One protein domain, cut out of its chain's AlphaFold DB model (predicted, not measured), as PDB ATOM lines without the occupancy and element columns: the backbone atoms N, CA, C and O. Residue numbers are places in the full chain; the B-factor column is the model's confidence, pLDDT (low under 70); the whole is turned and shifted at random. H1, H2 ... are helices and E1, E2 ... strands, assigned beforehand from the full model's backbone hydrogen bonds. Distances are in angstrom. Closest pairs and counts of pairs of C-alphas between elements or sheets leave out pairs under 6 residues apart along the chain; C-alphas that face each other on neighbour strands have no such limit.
ATOM      1  N   VAL A   7     -34.433 -20.974   4.117       89.69
ATOM      2  CA  VAL A   7     -34.035 -22.029   3.173       89.69
ATOM      3  C   VAL A   7     -33.120 -21.459   2.104       89.69
ATOM      4  O   VAL A   7     -33.223 -20.286   1.754       89.69
ATOM      5  N   TRP A   8     -32.223 -22.290   1.596       90.25
ATOM      6  CA  TRP A   8     -31.362 -21.939   0.478       90.25
ATOM      7  C   TRP A   8     -31.985 -22.443  -0.823       90.25
ATOM      8  O   TRP A   8     -32.435 -23.590  -0.877       90.25
ATOM      9  N   VAL A   9     -32.046 -21.586  -1.841       92.38
ATOM     10  CA  VAL A   9     -32.616 -21.916  -3.154       92.38
ATOM     11  C   VAL A   9     -31.653 -21.514  -4.260       92.38
ATOM     12  O   VAL A   9     -30.971 -20.499  -4.175       92.38
ATOM     13  N   THR A  10     -31.602 -22.302  -5.328       93.69
ATOM     14  CA  THR A  10     -30.719 -22.035  -6.465       93.69
ATOM     15  C   THR A  10     -31.514 -21.962  -7.759       93.69
ATOM     16  O   THR A  10     -32.485 -22.698  -7.907       93.69
ATOM     17  N   PRO A  11     -31.114 -21.129  -8.733       94.38
ATOM     18  CA  PRO A  11     -31.815 -21.004 -10.014       94.38
ATOM     19  C   PRO A  11     -31.476 -22.143 -10.991       94.38
ATOM     20  O   PRO A  11     -31.540 -21.972 -12.208       94.38
ATOM     21  N   PHE A  12     -31.070 -23.287 -10.444       96.38
ATOM     22  CA  PHE A  12     -30.587 -24.464 -11.143       96.38
ATOM     23  C   PHE A  12     -31.622 -25.575 -11.008       96.38
ATOM     24  O   PHE A  12     -32.063 -25.886  -9.901       96.38
ATOM     25  N   ILE A  13     -32.010 -26.170 -12.132       96.44
ATOM     26  CA  ILE A  13     -32.983 -27.260 -12.171       96.44
ATOM     27  C   ILE A  13     -32.334 -28.436 -12.893       96.44
ATOM     28  O   ILE A  13     -32.065 -28.351 -14.089       96.44
ATOM     29  N   ASN A  14     -32.061 -29.520 -12.167       96.38
ATOM     30  CA  ASN A  14     -31.526 -30.742 -12.768       96.38
ATOM     31  C   ASN A  14     -32.554 -31.343 -13.737       96.38
ATOM     32  O   ASN A  14     -33.757 -31.278 -13.477       96.38
ATOM     33  N   ASN A  15     -32.091 -31.926 -14.842       95.81
ATOM     34  CA  ASN A  15     -32.954 -32.473 -15.895       95.81
ATOM     35  C   ASN A  15     -33.829 -33.661 -15.459       95.81
ATOM     36  O   ASN A  15     -34.845 -33.936 -16.092       95.81
ATOM     37  N   ASP A  16     -33.464 -34.335 -14.372       94.50
ATOM     38  CA  ASP A  16     -34.204 -35.441 -13.766       94.50
ATOM     39  C   ASP A  16     -35.365 -34.984 -12.863       94.50
ATOM     40  O   ASP A  16     -36.188 -35.795 -12.434       94.50
ATOM     41  N   CYS A  17     -35.471 -33.684 -12.583       93.38
ATOM     42  CA  CYS A  17     -36.552 -33.117 -11.790       93.38
ATOM     43  C   CYS A  17     -37.792 -32.835 -12.652       93.38
ATOM     44  O   CYS A  17     -37.698 -32.241 -13.721       93.38
ATOM     45  N   GLU A  18     -38.988 -33.104 -12.122       94.50
ATOM     46  CA  GLU A  18     -40.270 -32.774 -12.782       94.50
ATOM     47  C   GLU A  18     -40.361 -31.292 -13.195       94.50
ATOM     48  O   GLU A  18     -40.879 -30.940 -14.254       94.50
ATOM     49  N   SER A  19     -39.793 -30.404 -12.373       94.62
ATOM     50  CA  SER A  19     -39.761 -28.966 -12.654       94.62
ATOM     51  C   SER A  19     -38.978 -28.601 -13.914       94.62
ATOM     52  O   SER A  19     -39.214 -27.523 -14.452       94.62
ATOM     53  N   PHE A  20     -38.052 -29.454 -14.362       97.00
ATOM     54  CA  PHE A  20     -37.286 -29.212 -15.578       97.00
ATOM     55  C   PHE A  20     -38.186 -29.285 -16.801       97.00
ATOM     56  O   PHE A  20     -38.225 -28.328 -17.561       97.00
ATOM     57  N   ALA A  21     -38.960 -30.365 -16.948       96.81
ATOM     58  CA  ALA A  21     -39.868 -30.540 -18.080       96.81
ATOM     59  C   ALA A  21     -40.881 -29.388 -18.172       96.81
ATOM     60  O   ALA A  21     -41.073 -28.816 -19.242       96.81
ATOM     61  N   ILE A  22     -41.444 -28.978 -17.029       97.19
ATOM     62  CA  ILE A  22     -42.373 -27.840 -16.945       97.19
ATOM     63  C   ILE A  22     -41.697 -26.538 -17.399       97.19
ATOM     64  O   ILE A  22     -42.264 -25.778 -18.181       97.19
ATOM     65  N   ALA A  23     -40.491 -26.258 -16.894       97.44
ATOM     66  CA  ALA A  23     -39.761 -25.043 -17.240       97.44
ATOM     67  C   ALA A  23     -39.277 -25.049 -18.698       97.44
ATOM     68  O   ALA A  23     -39.238 -23.999 -19.335       97.44
ATOM     69  N   ASP A  24     -38.918 -26.214 -19.235       97.19
ATOM     70  CA  ASP A  24     -38.446 -26.370 -20.606       97.19
ATOM     71  C   ASP A  24     -39.574 -26.162 -21.625       97.19
ATOM     72  O   ASP A  24     -39.418 -25.356 -22.550       97.19
ATOM     73  N   GLU A  25     -40.730 -26.803 -21.403       97.12
ATOM     74  CA  GLU A  25     -41.936 -26.667 -22.233       97.12
ATOM     75  C   GLU A  25     -42.441 -25.217 -22.251       97.12
ATOM     76  O   GLU A  25     -42.780 -24.674 -23.305       97.12
ATOM     77  N   ALA A  26     -42.405 -24.551 -21.093       97.38
ATOM     78  CA  ALA A  26     -42.792 -23.153 -20.952       97.38
ATOM     79  C   ALA A  26     -41.709 -22.149 -21.399       97.38
ATOM     80  O   ALA A  26     -41.942 -20.941 -21.358       97.38
ATOM     81  N   LYS A  27     -40.538 -22.620 -21.855       97.56
ATOM     82  CA  LYS A  27     -39.400 -21.783 -22.289       97.56
ATOM     83  C   LYS A  27     -38.894 -20.828 -21.196       97.56
ATOM     84  O   LYS A  27     -38.523 -19.688 -21.468       97.56
ATOM     85  N   TYR A  28     -38.867 -21.303 -19.956       98.50
ATOM     86  CA  TYR A  28     -38.354 -20.570 -18.794       98.50
ATOM     87  C   TYR A  28     -36.872 -20.816 -18.516       98.50
ATOM     88  O   TYR A  28     -36.303 -20.177 -17.632       98.50
ATOM     89  N   LEU A  29     -36.248 -21.749 -19.233       98.25
ATOM     90  CA  LEU A  29     -34.821 -22.034 -19.130       98.25
ATOM     91  C   LEU A  29     -34.043 -21.278 -20.209       98.25
ATOM     92  O   LEU A  29     -34.543 -21.107 -21.321       98.25
ATOM     93  N   VAL A  30     -32.811 -20.881 -19.884       98.00
ATOM     94  CA  VAL A  30     -31.876 -20.263 -20.832       98.00
ATOM     95  C   VAL A  30     -31.717 -21.163 -22.055       98.00
ATOM     96  O   VAL A  30     -31.456 -22.364 -21.934       98.00
ATOM     97  N   LYS A  31     -31.874 -20.570 -23.239       97.12
ATOM     98  CA  LYS A  31     -31.723 -21.251 -24.525       97.12
ATOM     99  C   LYS A  31     -30.406 -20.862 -25.196       97.12
ATOM    100  O   LYS A  31     -29.901 -19.760 -24.988       97.12
ATOM    101  N   ASP A  32     -29.864 -21.771 -25.994       95.19
ATOM    102  CA  ASP A  32     -28.764 -21.498 -26.912       95.19
ATOM    103  C   ASP A  32     -29.250 -20.742 -28.166       95.19
ATOM    104  O   ASP A  32     -30.433 -20.428 -28.325       95.19
ATOM    105  N   GLU A  33     -28.329 -20.464 -29.087       94.56
ATOM    106  CA  GLU A  33     -28.622 -19.801 -30.364       94.56
ATOM    107  C   GLU A  33     -29.591 -20.580 -31.271       94.56
ATOM    108  O   GLU A  33     -30.226 -19.991 -32.146       94.56
ATOM    109  N   ASN A  34     -29.753 -21.885 -31.039       95.44
ATOM    110  CA  ASN A  34     -30.658 -22.761 -31.778       95.44
ATOM    111  C   ASN A  34     -32.031 -22.895 -31.097       95.44
ATOM    112  O   ASN A  34     -32.897 -23.619 -31.591       95.44
ATOM    113  N   GLY A  35     -32.248 -22.220 -29.964       93.38
ATOM    114  CA  GLY A  35     -33.479 -22.320 -29.179       93.38
ATOM    115  C   GLY A  35     -33.580 -23.591 -28.328       93.38
ATOM    116  O   GLY A  35     -34.650 -23.872 -27.780       93.38
ATOM    117  N   THR A  36     -32.491 -24.351 -28.195       96.00
ATOM    118  CA  THR A  36     -32.402 -25.543 -27.341       96.00
ATOM    119  C   THR A  36     -32.029 -25.129 -25.924       96.00
ATOM    120  O   THR A  36     -31.278 -24.178 -25.737       96.00
ATOM    121  N   THR A  37     -32.551 -25.803 -24.895       97.31
ATOM    122  CA  THR A  37     -32.147 -25.496 -23.512       97.31
ATOM    123  C   THR A  37     -30.660 -25.729 -23.321       97.31
ATOM    124  O   THR A  37     -30.165 -26.838 -23.517       97.31
ATOM    125  N   GLN A  38     -29.964 -24.678 -22.893       96.06
ATOM    126  CA  GLN A  38     -28.555 -24.757 -22.568       96.06
ATOM    127  C   GLN A  38     -28.397 -25.468 -21.224       96.06
ATOM    128  O   GLN A  38     -28.801 -24.956 -20.178       96.06
ATOM    129  N   LEU A  39     -27.781 -26.648 -21.256       96.69
ATOM    130  CA  LEU A  39     -27.430 -27.387 -20.051       96.69
ATOM    131  C   LEU A  39     -26.054 -26.966 -19.538       96.69
ATOM    132  O   LEU A  39     -25.143 -26.635 -20.304       96.69
ATOM    133  N   THR A  40     -25.916 -26.988 -18.218       95.56
ATOM    134  CA  THR A  40     -24.663 -26.739 -17.511       95.56
ATOM    135  C   THR A  40     -24.465 -27.738 -16.374       95.56
ATOM    136  O   THR A  40     -25.375 -28.500 -16.035       95.56
ATOM    137  N   SER A  41     -23.283 -27.694 -15.765       95.25
ATOM    138  CA  SER A  41     -22.976 -28.383 -14.518       95.25
ATOM    139  C   SER A  41     -22.913 -27.406 -13.339       95.25
ATOM    140  O   SER A  41     -22.552 -26.237 -13.470       95.25
ATOM    141  N   TRP A  42     -23.261 -27.899 -12.156       93.50
ATOM    142  CA  TRP A  42     -23.118 -27.226 -10.866       93.50
ATOM    143  C   TRP A  42     -22.761 -28.266  -9.794       93.50
ATOM    144  O   TRP A  42     -22.667 -29.459 -10.073       93.50
ATOM    145  N   TRP A  43     -22.548 -27.844  -8.545       92.38
ATOM    146  CA  TRP A  43     -22.060 -28.742  -7.484       92.38
ATOM    147  C   TRP A  43     -22.979 -29.949  -7.191       92.38
ATOM    148  O   TRP A  43     -22.524 -30.904  -6.568       92.38
ATOM    149  N   ASN A  44     -24.245 -29.917  -7.629       90.56
ATOM    150  CA  ASN A  44     -25.255 -30.948  -7.367       90.56
ATOM    151  C   ASN A  44     -25.911 -31.501  -8.652       90.56
ATOM    152  O   ASN A  44     -27.039 -31.994  -8.617       90.56
ATOM    153  N   GLY A  45     -25.234 -31.405  -9.800       92.31
ATOM    154  CA  GLY A  45     -25.742 -31.956 -11.059       92.31
ATOM    155  C   GLY A  45     -24.890 -31.583 -12.269       92.31
ATOM    156  O   GLY A  45     -24.303 -30.508 -12.312       92.31
ATOM    157  N   ASN A  46     -24.834 -32.465 -13.268       92.75
ATOM    158  CA  ASN A  46     -24.054 -32.238 -14.494       92.75
ATOM    159  C   ASN A  46     -24.913 -31.853 -15.707       92.75
ATOM    160  O   ASN A  46     -24.378 -31.337 -16.683       92.75
ATOM    161  N   GLU A  47     -26.225 -32.085 -15.637       96.25
ATOM    162  CA  GLU A  47     -27.190 -31.763 -16.688       96.25
ATOM    163  C   GLU A  47     -28.308 -30.918 -16.081       96.25
ATOM    164  O   GLU A  47     -29.281 -31.419 -15.521       96.25
ATOM    165  N   THR A  48     -28.098 -29.606 -16.091       96.94
ATOM    166  CA  THR A  48     -28.908 -28.660 -15.321       96.94
ATOM    167  C   THR A  48     -29.305 -27.473 -16.179       96.94
ATOM    168  O   THR A  48     -28.456 -26.855 -16.819       96.94
ATOM    169  N   GLY A  49     -30.591 -27.142 -16.172       97.56
ATOM    170  CA  GLY A  49     -31.115 -25.919 -16.766       97.56
ATOM    171  C   GLY A  49     -30.979 -24.740 -15.811       97.56
ATOM    172  O   GLY A  49     -31.078 -24.894 -14.591       97.56
ATOM    173  N   ILE A  50     -30.781 -23.551 -16.372       97.69
ATOM    174  CA  ILE A  50     -30.734 -22.291 -15.627       97.69
ATOM    175  C   ILE A  50     -32.008 -21.518 -15.933       97.69
ATOM    176  O   ILE A  50     -32.364 -21.378 -17.102       97.69
ATOM    177  N   VAL A  51     -32.686 -21.005 -14.907       98.06
ATOM    178  CA  VAL A  51     -33.850 -20.129 -15.105       98.06
ATOM    179  C   VAL A  51     -33.423 -18.842 -15.812       98.06
ATOM    180  O   VAL A  51     -32.491 -18.163 -15.378       98.06
ATOM    181  N   ASP A  52     -34.123 -18.488 -16.887       98.19
ATOM    182  CA  ASP A  52     -33.896 -17.251 -17.625       98.19
ATOM    183  C   ASP A  52     -34.611 -16.074 -16.948       98.19
ATOM    184  O   ASP A  52     -35.770 -15.774 -17.224       98.19
ATOM    185  N   PHE A  53     -33.910 -15.366 -16.065       97.81
ATOM    186  CA  PHE A  53     -34.463 -14.180 -15.398       97.81
ATOM    187  C   PHE A  53     -34.582 -12.938 -16.293       97.81
ATOM    188  O   PHE A  53     -35.028 -11.895 -15.815       97.81
ATOM    189  N   THR A  54     -34.207 -13.019 -17.574       97.50
ATOM    190  CA  THR A  54     -34.519 -11.965 -18.551       97.50
ATOM    191  C   THR A  54     -35.926 -12.122 -19.132       97.50
ATOM    192  O   THR A  54     -36.492 -11.147 -19.626       97.50
ATOM    193  N   ASN A  55     -36.525 -13.311 -18.998       97.50
ATOM    194  CA  ASN A  55     -37.907 -13.606 -19.354       97.50
ATOM    195  C   ASN A  55     -38.858 -13.275 -18.175       97.50
ATOM    196  O   ASN A  55     -38.823 -13.960 -17.146       97.50
ATOM    197  N   PRO A  56     -39.756 -12.274 -18.299       98.25
ATOM    198  CA  PRO A  56     -40.691 -11.910 -17.230       98.25
ATOM    199  C   PRO A  56     -41.623 -13.049 -16.793       98.25
ATOM    200  O   PRO A  56     -41.964 -13.141 -15.613       98.25
ATOM    201  N   ASP A  57     -42.007 -13.946 -17.704       98.31
ATOM    202  CA  ASP A  57     -42.875 -15.081 -17.379       98.31
ATOM    203  C   ASP A  57     -42.132 -16.123 -16.533       98.31
ATOM    204  O   ASP A  57     -42.686 -16.656 -15.568       98.31
ATOM    205  N   ALA A  58     -40.842 -16.333 -16.809       98.25
ATOM    206  CA  ALA A  58     -39.978 -17.186 -15.997       98.25
ATOM    207  C   ALA A  58     -39.761 -16.599 -14.592       98.25
ATOM    208  O   ALA A  58     -39.813 -17.333 -13.602       98.25
ATOM    209  N   VAL A  59     -39.590 -15.273 -14.482       98.19
ATOM    210  CA  VAL A  59     -39.519 -14.561 -13.191       98.19
ATOM    211  C   VAL A  59     -40.809 -14.764 -12.392       98.19
ATOM    212  O   VAL A  59     -40.758 -15.111 -11.208       98.19
ATOM    213  N   ASN A  60     -41.969 -14.583 -13.026       98.12
ATOM    214  CA  ASN A  60     -43.273 -14.751 -12.382       98.12
ATOM    215  C   ASN A  60     -43.495 -16.197 -11.923       98.12
ATOM    216  O   ASN A  60     -43.927 -16.437 -10.795       98.12
ATOM    217  N   TRP A  61     -43.146 -17.170 -12.764       97.62
ATOM    218  CA  TRP A  61     -43.220 -18.584 -12.415       97.62
ATOM    219  C   TRP A  61     -42.301 -18.932 -11.239       97.62
ATOM    220  O   TRP A  61     -42.741 -19.545 -10.263       97.62
ATOM    221  N   TRP A  62     -41.040 -18.496 -11.292       96.62
ATOM    222  CA  TRP A  62     -40.054 -18.751 -10.245       96.62
ATOM    223  C   TRP A  62     -40.494 -18.158  -8.905       96.62
ATOM    224  O   TRP A  62     -40.596 -18.868  -7.904       96.62
ATOM    225  N   THR A  63     -40.831 -16.868  -8.890       95.25
ATOM    226  CA  THR A  63     -41.274 -16.170  -7.674       95.25
ATOM    227  C   THR A  63     -42.590 -16.725  -7.134       95.25
ATOM    228  O   THR A  63     -42.733 -16.855  -5.920       95.25
ATOM    229  N   GLY A  64     -43.515 -17.155  -7.997       95.50
ATOM    230  CA  GLY A  64     -44.742 -17.840  -7.586       95.50
ATOM    231  C   GLY A  64     -44.471 -19.133  -6.812       95.50
ATOM    232  O   GLY A  64     -45.078 -19.373  -5.765       95.50
ATOM    233  N   ARG A  65     -43.502 -19.944  -7.258       93.12
ATOM    234  CA  ARG A  65     -43.081 -21.156  -6.530       93.12
ATOM    235  C   ARG A  65     -42.470 -20.829  -5.172       93.12
ATOM    236  O   ARG A  65     -42.770 -21.496  -4.184       93.12
ATOM    237  N   LEU A  66     -41.635 -19.796  -5.120       92.69
ATOM    238  CA  LEU A  66     -41.013 -19.331  -3.886       92.69
ATOM    239  C   LEU A  66     -42.050 -18.807  -2.875       92.69
ATOM    240  O   LEU A  66     -42.003 -19.165  -1.698       92.69
ATOM    241  N   ASN A  67     -43.034 -18.034  -3.338       92.00
ATOM    242  CA  ASN A  67     -44.134 -17.543  -2.507       92.00
ATOM    243  C   ASN A  67     -44.973 -18.696  -1.946       92.00
ATOM    244  O   ASN A  67     -45.263 -18.722  -0.752       92.00
ATOM    245  N   ARG A  68     -45.266 -19.710  -2.767       90.44
ATOM    246  CA  ARG A  68     -45.965 -20.916  -2.312       90.44
ATOM    247  C   ARG A  68     -45.203 -21.645  -1.198       90.44
ATOM    248  O   ARG A  68     -45.809 -22.072  -0.220       90.44
ATOM    249  N   LEU A  69     -43.875 -21.754  -1.303       86.88
ATOM    250  CA  LEU A  69     -43.045 -22.344  -0.243       86.88
ATOM    251  C   LEU A  69     -43.102 -21.531   1.059       86.88
ATOM    252  O   LEU A  69     -43.184 -22.114   2.143       86.88
ATOM    253  N   ILE A  70     -43.078 -20.200   0.964       87.56
ATOM    254  CA  ILE A  70     -43.205 -19.297   2.116       87.56
ATOM    255  C   ILE A  70     -44.550 -19.504   2.824       87.56
ATOM    256  O   ILE A  70     -44.575 -19.681   4.046       87.56
ATOM    257  N   GLU A  71     -45.645 -19.536   2.065       85.94
ATOM    258  CA  GLU A  71     -47.003 -19.699   2.589       85.94
ATOM    259  C   GLU A  71     -47.217 -21.074   3.235       85.94
ATOM    260  O   GLU A  71     -47.680 -21.162   4.374       85.94
ATOM    261  N   GLU A  72     -46.829 -22.154   2.549       81.44
ATOM    262  CA  GLU A  72     -47.058 -23.523   3.022       81.44
ATOM    263  C   GLU A  72     -46.183 -23.893   4.228       81.44
ATOM    264  O   GLU A  72     -46.601 -24.671   5.090       81.44
ATOM    265  N   LYS A  73     -44.948 -23.377   4.294       73.81
ATOM    266  CA  LYS A  73     -43.945 -23.816   5.281       73.81
ATOM    267  C   LYS A  73     -43.617 -22.774   6.348       73.81
ATOM    268  O   LYS A  73     -42.769 -23.046   7.197       73.81
ATOM    269  N   ARG A  74     -44.276 -21.605   6.341       70.44
ATOM    270  CA  ARG A  74     -43.975 -20.464   7.234       70.44
ATOM    271  C   ARG A  74     -42.482 -20.086   7.222       70.44
ATOM    272  O   ARG A  74     -41.914 -19.719   8.253       70.44
ATOM    273  N   ILE A  75     -41.840 -20.212   6.060       75.94
ATOM    274  CA  ILE A  75     -40.440 -19.826   5.855       75.94
ATOM    275  C   ILE A  75     -40.368 -18.301   5.826       75.94
ATOM    276  O   ILE A  75     -41.199 -17.646   5.212       75.94
ATOM    277  N   ILE A  76     -39.372 -17.727   6.497       62.72
ATOM    278  CA  ILE A  76     -39.280 -16.271   6.674       62.72
ATOM    279  C   ILE A  76     -38.389 -15.631   5.607       62.72
ATOM    280  O   ILE A  76     -38.539 -14.445   5.315       62.72
ATOM    281  N   ARG A  77     -37.451 -16.388   5.023       60.22
ATOM    282  CA  ARG A  77     -36.523 -15.875   4.009       60.22
ATOM    283  C   ARG A  77     -35.927 -16.992   3.151       60.22
ATOM    284  O   ARG A  77     -35.770 -18.119   3.619       60.22
ATOM    285  N   MET A  78     -35.558 -16.645   1.921       69.25
ATOM    286  CA  MET A  78     -34.757 -17.478   1.022       69.25
ATOM    287  C   MET A  78     -33.399 -16.809   0.797       69.25
ATOM    288  O   MET A  78     -33.333 -15.574   0.756       69.25
ATOM    289  N   ILE A  79     -32.338 -17.612   0.727       61.16
ATOM    290  CA  ILE A  79     -30.960 -17.189   0.420       61.16
ATOM    291  C   ILE A  79     -30.538 -17.790  -0.910       61.16
ATOM    292  O   ILE A  79     -30.959 -18.945  -1.156       61.16
TER     293      ILE A  79
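Overview. This is residues 7 to 79 of the 79 residues of an uncharacterized protein of Armadillidium vulgare (UniProt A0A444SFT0). A small, strongly twisted sheet of three strands has the short helix H1 across one face, while the long helix H2 reaches away from the sheet and makes much of one end of the shape. The loop of residues 26 to 38 reaches toward the other end. The printed part has 73 residues, in the order E1, H1, E2, E3, H2; the sheet, E1 - E3 - E2, is antiparallel and the class is mixed, helices and strands. The whole is compact, with a radius of gyration of the C-alphas of 12.7 A, and only just elongated, spanning 41 by 27 by 19 A.

Along the chain. Find E1, residues 12 to 14, starting at C-alpha 12 at (-30.587, -24.464, -11.143). E3 is residues 45 to 50, 11.8 A long, and E2 residues 39 to 42, 10.1 A. H1 is residues 18 to 25, 11.4 A. H2, residues 56 to 73, runs 25.7 A to C-alpha 73 at (-43.945, -23.816, 5.281).

Arrangement. Look first at inner strand E3: N 13 and O 49 are 2.9 A apart toward E1, and N 40 and O 48 are 2.9 A apart toward E2, its hairpin partner. H1 is on the sheet, over E1 and E3, at a height of 9.5 A; the C-alphas of Ile 13 and Phe 20 are closest, 5.8 A. E1, H1 and E2 form a split strand-helix-strand unit, E3 between its two strands, with a right-handed crossover. H2 is not on the sheet; it is close to H1 but not clearly touching, closest at C-alphas 23 and 58, 8.0 A. In H1 and H2 every O i to N i+4 pair is within hydrogen-bond range.

Size, cuts and confidence. The C-alphas of Asn 34 and Arg 74 are farthest apart, 41.3 A. The printed part has no cut, and the link H1 to E2 is long. Look for low confidence, under 70, at residues 76 to 79.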